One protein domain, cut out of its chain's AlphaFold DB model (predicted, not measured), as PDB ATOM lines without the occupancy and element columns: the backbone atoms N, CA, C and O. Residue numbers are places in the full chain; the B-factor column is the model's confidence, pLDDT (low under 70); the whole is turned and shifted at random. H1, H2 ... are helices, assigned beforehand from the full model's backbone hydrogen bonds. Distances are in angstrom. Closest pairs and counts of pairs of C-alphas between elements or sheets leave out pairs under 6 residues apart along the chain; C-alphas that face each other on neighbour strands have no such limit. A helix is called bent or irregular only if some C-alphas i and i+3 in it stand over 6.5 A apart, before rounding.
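AT A GLANCE: This is residues 1 to 68 of the 68 residues of an uncharacterized protein of Rhizobium radiobacter (UniProt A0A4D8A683). The long helix H2 forms the middle, with the shorter H1 folded back from its first end as an open helical hairpin. On the side of H2 away from H1, an unnamed tail runs back along it; its residues 60 to 68 stick out. The 68 residues printed include two named helices, H1 then H2, and no named strand; the class is all helix. The whole is loose, with a radius of gyration of the C-alphas of 15.4 A, and flat, spanning 49 by 32 by 14 A.

IN THESE COORDINATES: H2, residues 23 to 47, is 36.3 A long and ends at C-alpha 47 (-10.415, 10.657, -44.778). H1, residues 2 to 17, is 22.5 A long and begins at C-alpha 2 (10.973, 6.210, -43.882). H1 is only just irregular: C-alphas 12 and 15 are 6.54 A apart.

HOW THE PARTS SIT: H1 and H2 form a helical hairpin, at a shallow tilt of 28 degrees, opposite ways. They touch through residues 13 to 17 of H1 and 24 to 25 of H2 alone; their closest C-alphas, of Leu 16 and Leu 25, are 5.4 A apart. In H2 every O i to N i+4 pair is within hydrogen-bond range; in H1, 10 of 12.

THE WHOLE: The C-alphas farthest apart, of Thr 47 and His 68, are 50.6 A apart. The printed part has no cut, and the link from H1 to H2 is tight. Mean pLDDT of the printed part is 75.7; residue 1, residues 19 to 21 and residues 52 to 68 are under 70.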
ATOM      1  N   MET A   1      13.322   8.019 -39.950       65.19
ATOM      2  CA  MET A   1      12.757   8.434 -41.258       65.19
ATOM      3  C   MET A   1      12.280   7.198 -42.019       65.19
ATOM      4  O   MET A   1      12.658   6.096 -41.643       65.19
ATOM      5  N   LEU A   2      11.450   7.344 -43.061       70.44
ATOM      6  CA  LEU A   2      10.973   6.210 -43.882       70.44
ATOM      7  C   LEU A   2      12.123   5.353 -44.447       70.44
ATOM      8  O   LEU A   2      12.001   4.134 -44.531       70.44
ATOM      9  N   SER A   3      13.261   5.983 -44.750       74.00
ATOM     10  CA  SER A   3      14.509   5.318 -45.142       74.00
ATOM     11  C   SER A   3      14.999   4.296 -44.113       74.00
ATOM     12  O   SER A   3      15.446   3.215 -44.484       74.00
ATOM     13  N   ASP A   4      14.878   4.609 -42.824       86.88
ATOM     14  CA  ASP A   4      15.392   3.768 -41.741       86.88
ATOM     15  C   ASP A   4      14.486   2.552 -41.533       86.88
ATOM     16  O   ASP A   4      14.965   1.449 -41.290       86.88
ATOM     17  N   ALA A   5      13.172   2.738 -41.698       81.31
ATOM     18  CA  ALA A   5      12.206   1.647 -41.654       81.31
ATOM     19  C   ALA A   5      12.414   0.669 -42.823       81.31
ATOM     20  O   ALA A   5      12.390  -0.544 -42.621       81.31
ATOM     21  N   ALA A   6      12.690   1.184 -44.028       79.19
ATOM     22  CA  ALA A   6      13.003   0.354 -45.189       79.19
ATOM     23  C   ALA A   6      14.327  -0.416 -45.021       79.19
ATOM     24  O   ALA A   6      14.405  -1.591 -45.383       79.19
ATOM     25  N   ALA A   7      15.351   0.210 -44.432       87.69
ATOM     26  CA  ALA A   7      16.617  -0.455 -44.124       87.69
ATOM     27  C   ALA A   7      16.429  -1.595 -43.107       87.69
ATOM     28  O   ALA A   7      16.847  -2.721 -43.359       87.69
ATOM     29  N   GLN A   8      15.704  -1.340 -42.015       87.75
ATOM     30  CA  GLN A   8      15.393  -2.362 -41.006       87.75
ATOM     31  C   GLN A   8      14.576  -3.524 -41.578       87.75
ATOM     32  O   GLN A   8      14.769  -4.676 -41.188       87.75
ATOM     33  N   LEU A   9      13.658  -3.232 -42.500       84.88
ATOM     34  CA  LEU A   9      12.881  -4.249 -43.197       84.88
ATOM     35  C   LEU A   9      13.789  -5.163 -44.022       84.88
ATOM     36  O   LEU A   9      13.713  -6.384 -43.904       84.88
ATOM     37  N   ARG A  10      14.683  -4.569 -44.818       85.31
ATOM     38  CA  ARG A  10      15.660  -5.299 -45.629       85.31
ATOM     39  C   ARG A  10      16.534  -6.206 -44.768       85.31
ATOM     40  O   ARG A  10      16.694  -7.374 -45.113       85.31
ATOM     41  N   ASP A  11      17.053  -5.698 -43.655       89.69
ATOM     42  CA  ASP A  11      17.930  -6.461 -42.760       89.69
ATOM     43  C   ASP A  11      17.220  -7.678 -42.145       89.69
ATOM     44  O   ASP A  11      17.850  -8.704 -41.900       89.69
ATOM     45  N   ARG A  12      15.897  -7.599 -41.942       85.00
ATOM     46  CA  ARG A  12      15.073  -8.721 -41.459       85.00
ATOM     47  C   ARG A  12      14.702  -9.721 -42.548       85.00
ATOM     48  O   ARG A  12      14.561 -10.901 -42.249       85.00
ATOM     49  N   LEU A  13      14.526  -9.263 -43.785       85.31
ATOM     50  CA  LEU A  13      14.167 -10.122 -44.916       85.31
ATOM     51  C   LEU A  13      15.380 -10.860 -45.492       85.31
ATOM     52  O   LEU A  13      15.245 -12.001 -45.922       85.31
ATOM     53  N   LEU A  14      16.565 -10.243 -45.477       86.19
ATOM     54  CA  LEU A  14      17.783 -10.794 -46.081       86.19
ATOM     55  C   LEU A  14      18.140 -12.218 -45.592       86.19
ATOM     56  O   LEU A  14      18.473 -13.050 -46.435       86.19
ATOM     57  N   PRO A  15      18.032 -12.557 -44.291       85.00
ATOM     58  CA  PRO A  15      18.270 -13.920 -43.818       85.00
ATOM     59  C   PRO A  15      17.259 -14.944 -44.352       85.00
ATOM     60  O   PRO A  15      17.616 -16.105 -44.522       85.00
ATOM     61  N   LEU A  16      16.021 -14.520 -44.635       80.31
ATOM     62  CA  LEU A  16      14.937 -15.393 -45.097       80.31
ATOM     63  C   LEU A  16      15.071 -15.757 -46.584       80.31
ATOM     64  O   LEU A  16      14.546 -16.777 -47.009       80.31
ATOM     65  N   VAL A  17      15.795 -14.952 -47.370       76.25
ATOM     66  CA  VAL A  17      16.012 -15.162 -48.817       76.25
ATOM     67  C   VAL A  17      17.034 -16.272 -49.105       76.25
ATOM     68  O   VAL A  17      17.022 -16.857 -50.181       76.25
ATOM     69  N   ASN A  18      17.913 -16.598 -48.153       73.31
ATOM     70  CA  ASN A  18      19.005 -17.557 -48.367       73.31
ATOM     71  C   ASN A  18      18.587 -19.037 -48.225       73.31
ATOM     72  O   ASN A  18      19.434 -19.920 -48.364       73.31
ATOM     73  N   GLY A  19      17.316 -19.323 -47.921       68.50
ATOM     74  CA  GLY A  19      16.775 -20.683 -47.840       68.50
ATOM     75  C   GLY A  19      16.168 -21.132 -49.170       68.50
ATOM     76  O   GLY A  19      15.446 -20.363 -49.791       68.50
ATOM     77  N   LEU A  20      16.427 -22.380 -49.584       64.19
ATOM     78  CA  LEU A  20      15.983 -22.937 -50.875       64.19
ATOM     79  C   LEU A  20      14.460 -22.838 -51.113       64.19
ATOM     80  O   LEU A  20      14.055 -22.645 -52.252       64.19
ATOM     81  N   ASP A  21      13.650 -22.898 -50.046       64.38
ATOM     82  CA  ASP A  21      12.176 -22.864 -50.120       64.38
ATOM     83  C   ASP A  21      11.526 -21.673 -49.386       64.38
ATOM     84  O   ASP A  21      10.311 -21.496 -49.456       64.38
ATOM     85  N   ALA A  22      12.320 -20.866 -48.671       76.94
ATOM     86  CA  ALA A  22      11.961 -19.647 -47.924       76.94
ATOM     87  C   ALA A  22      10.474 -19.472 -47.484       76.94
ATOM     88  O   ALA A  22       9.894 -18.403 -47.718       76.94
ATOM     89  N   PRO A  23       9.815 -20.447 -46.824       81.69
ATOM     90  CA  PRO A  23       8.389 -20.336 -46.499       81.69
ATOM     91  C   PRO A  23       8.106 -19.182 -45.526       81.69
ATOM     92  O   PRO A  23       7.073 -18.511 -45.618       81.69
ATOM     93  N   GLU A  24       9.048 -18.885 -44.633       82.38
ATOM     94  CA  GLU A  24       8.977 -17.756 -43.708       82.38
ATOM     95  C   GLU A  24       9.026 -16.410 -44.439       82.38
ATOM     96  O   GLU A  24       8.382 -15.456 -43.999       82.38
ATOM     97  N   LEU A  25       9.737 -16.320 -45.572       84.56
ATOM     98  CA  LEU A  25       9.738 -15.127 -46.419       84.56
ATOM     99  C   LEU A  25       8.349 -14.902 -47.016       84.56
ATOM    100  O   LEU A  25       7.805 -13.804 -46.901       84.56
ATOM    101  N   PHE A  26       7.749 -15.942 -47.600       83.62
ATOM    102  CA  PHE A  26       6.410 -15.866 -48.188       83.62
ATOM    103  C   PHE A  26       5.347 -15.488 -47.155       83.62
ATOM    104  O   PHE A  26       4.529 -14.601 -47.405       83.62
ATOM    105  N   LEU A  27       5.388 -16.099 -45.967       85.25
ATOM    106  CA  LEU A  27       4.500 -15.741 -44.862       85.25
ATOM    107  C   LEU A  27       4.684 -14.276 -44.448       85.25
ATOM    108  O   LEU A  27       3.708 -13.548 -44.273       85.25
ATOM    109  N   THR A  28       5.934 -13.829 -44.333       86.38
ATOM    110  CA  THR A  28       6.268 -12.455 -43.949       86.38
ATOM    111  C   THR A  28       5.749 -11.443 -44.971       86.38
ATOM    112  O   THR A  28       5.107 -10.462 -44.592       86.38
ATOM    113  N   LEU A  29       5.951 -11.695 -46.266       85.62
ATOM    114  CA  LEU A  29       5.423 -10.854 -47.342       85.62
ATOM    115  C   LEU A  29       3.892 -10.830 -47.328       85.62
ATOM    116  O   LEU A  29       3.295  -9.765 -47.474       85.62
ATOM    117  N   ARG A  30       3.245 -11.972 -47.067       85.94
ATOM    118  CA  ARG A  30       1.784 -12.040 -46.970       85.94
ATOM    119  C   ARG A  30       1.233 -11.209 -45.810       85.94
ATOM    120  O   ARG A  30       0.215 -10.540 -45.974       85.94
ATOM    121  N   LEU A  31       1.901 -11.218 -44.659       87.44
ATOM    122  CA  LEU A  31       1.535 -10.368 -43.522       87.44
ATOM    123  C   LEU A  31       1.687  -8.878 -43.862       87.44
ATOM    124  O   LEU A  31       0.815  -8.084 -43.512       87.44
ATOM    125  N   MET A  32       2.737  -8.500 -44.597       86.94
ATOM    126  CA  MET A  32       2.922  -7.120 -45.064       86.94
ATOM    127  C   MET A  32       1.820  -6.680 -46.028       86.94
ATOM    128  O   MET A  32       1.327  -5.561 -45.908       86.94
ATOM    129  N   GLU A  33       1.387  -7.551 -46.945       86.12
ATOM    130  CA  GLU A  33       0.244  -7.264 -47.823       86.12
ATOM    131  C   GLU A  33      -1.045  -7.026 -47.025       86.12
ATOM    132  O   GLU A  33      -1.822  -6.133 -47.358       86.12
ATOM    133  N   MET A  34      -1.294  -7.828 -45.984       87.25
ATOM    134  CA  MET A  34      -2.479  -7.669 -45.137       87.25
ATOM    135  C   MET A  34      -2.456  -6.343 -44.376       87.25
ATOM    136  O   MET A  34      -3.465  -5.640 -44.361       87.25
ATOM    137  N   GLU A  35      -1.311  -5.981 -43.796       88.50
ATOM    138  CA  GLU A  35      -1.159  -4.713 -43.080       88.50
ATOM    139  C   GLU A  35      -1.295  -3.514 -44.024       88.50
ATOM    140  O   GLU A  35      -1.987  -2.550 -43.706       88.50
ATOM    141  N   ALA A  36      -0.716  -3.590 -45.227       86.19
ATOM    142  CA  ALA A  36      -0.875  -2.555 -46.244       86.19
ATOM    143  C   ALA A  36      -2.354  -2.322 -46.587       86.19
ATOM    144  O   ALA A  36      -2.820  -1.185 -46.536       86.19
ATOM    145  N   LYS A  37      -3.123  -3.392 -46.827       85.56
ATOM    146  CA  LYS A  37      -4.572  -3.299 -47.081       85.56
ATOM    147  C   LYS A  37      -5.345  -2.729 -45.895       85.56
ATOM    148  O   LYS A  37      -6.293  -1.967 -46.078       85.56
ATOM    149  N   HIS A  38      -4.958  -3.093 -44.676       89.00
ATOM    150  CA  HIS A  38      -5.577  -2.550 -43.472       89.00
ATOM    151  C   HIS A  38      -5.332  -1.039 -43.348       89.00
ATOM    152  O   HIS A  38      -6.263  -0.287 -43.043       89.00
ATOM    153  N   MET A  39      -4.117  -0.575 -43.653       88.44
ATOM    154  CA  MET A  39      -3.797   0.852 -43.696       88.44
ATOM    155  C   MET A  39      -4.581   1.586 -44.790       88.44
ATOM    156  O   MET A  39      -5.112   2.659 -44.514       88.44
ATOM    157  N   GLU A  40      -4.718   1.014 -45.990       86.56
ATOM    158  CA  GLU A  40      -5.532   1.585 -47.078       86.56
ATOM    159  C   GLU A  40      -6.986   1.798 -46.636       86.56
ATOM    160  O   GLU A  40      -7.511   2.910 -46.738       86.56
ATOM    161  N   MET A  41      -7.605   0.760 -46.064       88.31
ATOM    162  CA  MET A  41      -8.972   0.823 -45.542       88.31
ATOM    163  C   MET A  41      -9.106   1.850 -44.411       88.31
ATOM    164  O   MET A  41     -10.086   2.588 -44.346       88.31
ATOM    165  N   THR A  42      -8.111   1.924 -43.526       90.44
ATOM    166  CA  THR A  42      -8.095   2.891 -42.421       90.44
ATOM    167  C   THR A  42      -7.997   4.325 -42.938       90.44
ATOM    168  O   THR A  42      -8.715   5.200 -42.458       90.44
ATOM    169  N   ILE A  43      -7.146   4.584 -43.933       87.88
ATOM    170  CA  ILE A  43      -7.023   5.904 -44.563       87.88
ATOM    171  C   ILE A  43      -8.345   6.298 -45.221       87.88
ATOM    172  O   ILE A  43      -8.804   7.424 -45.030       87.88
ATOM    173  N   GLU A  44      -8.976   5.386 -45.957       88.94
ATOM    174  CA  GLU A  44     -10.272   5.645 -46.581       88.94
ATOM    175  C   GLU A  44     -11.348   5.952 -45.535       88.94
ATOM    176  O   GLU A  44     -12.032   6.969 -45.643       88.94
ATOM    177  N   TYR A  45     -11.433   5.144 -44.474       91.25
ATOM    178  CA  TYR A  45     -12.369   5.359 -43.371       91.25
ATOM    179  C   TYR A  45     -12.176   6.724 -42.697       91.25
ATOM    180  O   TYR A  45     -13.146   7.438 -42.447       91.25
ATOM    181  N   LEU A  46     -10.927   7.107 -42.418       92.25
ATOM    182  CA  LEU A  46     -10.616   8.348 -41.703       92.25
ATOM    183  C   LEU A  46     -10.739   9.600 -42.576       92.25
ATOM    184  O   LEU A  46     -11.024  10.678 -42.058       92.25
ATOM    185  N   THR A  47     -10.489   9.490 -43.881       91.31
ATOM    186  CA  THR A  47     -10.415  10.657 -44.778       91.31
ATOM    187  C   THR A  47     -11.618  10.797 -45.707       91.31
ATOM    188  O   THR A  47     -11.783  11.849 -46.327       91.31
ATOM    189  N   GLY A  48     -12.448   9.755 -45.834       88.44
ATOM    190  CA  GLY A  48     -13.550   9.682 -46.795       88.44
ATOM    191  C   GLY A  48     -13.092   9.691 -48.256       88.44
ATOM    192  O   GLY A  48     -13.906   9.916 -49.153       88.44
ATOM    193  N   ARG A  49     -11.790   9.516 -48.509       79.81
ATOM    194  CA  ARG A  49     -11.203   9.499 -49.846       79.81
ATOM    195  C   ARG A  49     -10.673   8.101 -50.133       79.81
ATOM    196  O   ARG A  49      -9.881   7.608 -49.330       79.81
ATOM    197  N   PRO A  50     -11.041   7.491 -51.269       72.06
ATOM    198  CA  PRO A  50     -10.473   6.208 -51.644       72.06
ATOM    199  C   PRO A  50      -8.955   6.358 -51.779       72.06
ATOM    200  O   PRO A  50      -8.467   7.233 -52.503       72.06
ATOM    201  N   HIS A  51      -8.210   5.530 -51.050       73.06
ATOM    202  CA  HIS A  51      -6.769   5.426 -51.242       73.06
ATOM    203  C   HIS A  51      -6.506   4.660 -52.546       73.06
ATOM    204  O   HIS A  51      -7.217   3.707 -52.858       73.06
ATOM    205  N   VAL A  52      -5.503   5.071 -53.331       69.38
ATOM    206  CA  VAL A  52      -5.139   4.334 -54.552       69.38
ATOM    207  C   VAL A  52      -4.605   2.966 -54.121       69.38
ATOM    208  O   VAL A  52      -3.593   2.935 -53.418       69.38
ATOM    209  N   PRO A  53      -5.254   1.851 -54.500       64.81
ATOM    210  CA  PRO A  53      -4.804   0.536 -54.079       64.81
ATOM    211  C   PRO A  53      -3.404   0.272 -54.625       64.81
ATOM    212  O   PRO A  53      -3.096   0.576 -55.786       64.81
ATOM    213  N   LEU A  54      -2.551  -0.330 -53.805       63.69
ATOM    214  CA  LEU A  54      -1.321  -0.942 -54.279       63.69
ATOM    215  C   LEU A  54      -1.715  -2.084 -55.229       63.69
ATOM    216  O   LEU A  54      -2.035  -3.187 -54.801       63.69
ATOM    217  N   ASN A  55      -1.670  -1.840 -56.543       62.47
ATOM    218  CA  ASN A  55      -1.910  -2.856 -57.586       62.47
ATOM    219  C   ASN A  55      -0.883  -4.017 -57.573       62.47
ATOM    220  O   ASN A  55      -0.858  -4.835 -58.491       62.47
ATOM    221  N   GLY A  56      -0.004  -4.083 -56.572       54.22
ATOM    222  CA  GLY A  56       1.060  -5.065 -56.455       54.22
ATOM    223  C   GLY A  56       0.664  -6.207 -55.532       54.22
ATOM    224  O   GLY A  56       0.544  -6.025 -54.324       54.22
ATOM    225  N   GLN A  57       0.526  -7.404 -56.098       56.81
ATOM    226  CA  GLN A  57       0.741  -8.629 -55.337       56.81
ATOM    227  C   GLN A  57       2.253  -8.686 -55.054       56.81
ATOM    228  O   GLN A  57       3.040  -8.776 -55.995       56.81
ATOM    229  N   LEU A  58       2.677  -8.569 -53.791       59.00
ATOM    230  CA  LEU A  58       4.078  -8.800 -53.403       59.00
ATOM    231  C   LEU A  58       4.470 -10.252 -53.691       59.00
ATOM    232  O   LEU A  58       5.632 -10.546 -53.955       59.00
ATOM    233  N   LEU A  59       3.478 -11.141 -53.684       54.62
ATOM    234  CA  LEU A  59       3.572 -12.503 -54.175       54.62
ATOM    235  C   LEU A  59       2.824 -12.595 -55.506       54.62
ATOM    236  O   LEU A  59       1.615 -12.810 -55.514       54.62
ATOM    237  N   SER A  60       3.512 -12.449 -56.644       52.94
ATOM    238  CA  SER A  60       2.933 -12.922 -57.908       52.94
ATOM    239  C   SER A  60       2.555 -14.387 -57.708       52.94
ATOM    240  O   SER A  60       3.411 -15.141 -57.238       52.94
ATOM    241  N   SER A  61       1.301 -14.763 -57.999       48.03
ATOM    242  CA  SER A  61       0.792 -16.132 -57.851       48.03
ATOM    243  C   SER A  61       1.897 -17.156 -58.096       48.03
ATOM    244  O   SER A  61       2.428 -17.230 -59.203       48.03
ATOM    245  N   ILE A  62       2.230 -17.945 -57.071       50.84
ATOM    246  CA  ILE A  62       2.970 -19.200 -57.224       50.84
ATOM    247  C   ILE A  62       2.030 -20.138 -57.990       50.84
ATOM    248  O   ILE A  62       1.354 -20.995 -57.434       50.84
ATOM    249  N   ALA A  63       1.868 -19.871 -59.276       49.84
ATOM    250  CA  ALA A  63       1.100 -20.653 -60.208       49.84
ATOM    251  C   ALA A  63       2.002 -20.818 -61.426       49.84
ATOM    252  O   ALA A  63       2.164 -19.893 -62.218       49.84
ATOM    253  N   LEU A  64       2.553 -22.031 -61.527       47.75
ATOM    254  CA  LEU A  64       3.293 -22.591 -62.658       47.75
ATOM    255  C   LEU A  64       4.796 -22.271 -62.724       47.75
ATOM    256  O   LEU A  64       5.308 -21.814 -63.737       47.75
ATOM    257  N   VAL A  65       5.533 -22.676 -61.689       50.47
ATOM    258  CA  VAL A  65       6.715 -23.518 -61.942       50.47
ATOM    259  C   VAL A  65       6.344 -24.917 -61.455       50.47
ATOM    260  O   VAL A  65       6.705 -25.335 -60.364       50.47
ATOM    261  N   SER A  66       5.472 -25.582 -62.214       43.12
ATOM    262  CA  SER A  66       5.367 -27.036 -62.147       43.12
ATOM    263  C   SER A  66       6.320 -27.542 -63.216       43.12
ATOM    264  O   SER A  66       6.165 -27.195 -64.385       43.12
ATOM    265  N   ASP A  67       7.334 -28.270 -62.774       45.22
ATOM    266  CA  ASP A  67       8.327 -28.928 -63.609       45.22
ATOM    267  C   ASP A  67       7.698 -29.822 -64.694       45.22
ATOM    268  O   ASP A  67       6.726 -30.531 -64.424       45.22
ATOM    269  N   HIS A  68       8.379 -29.826 -65.851       42.16
ATOM    270  CA  HIS A  68       8.347 -30.775 -66.983       42.16
ATOM    271  C   HIS A  68       7.258 -30.609 -68.053       42.16
ATOM    272  O   HIS A  68       6.073 -30.924 -67.808       42.16
TER     273      HIS A  68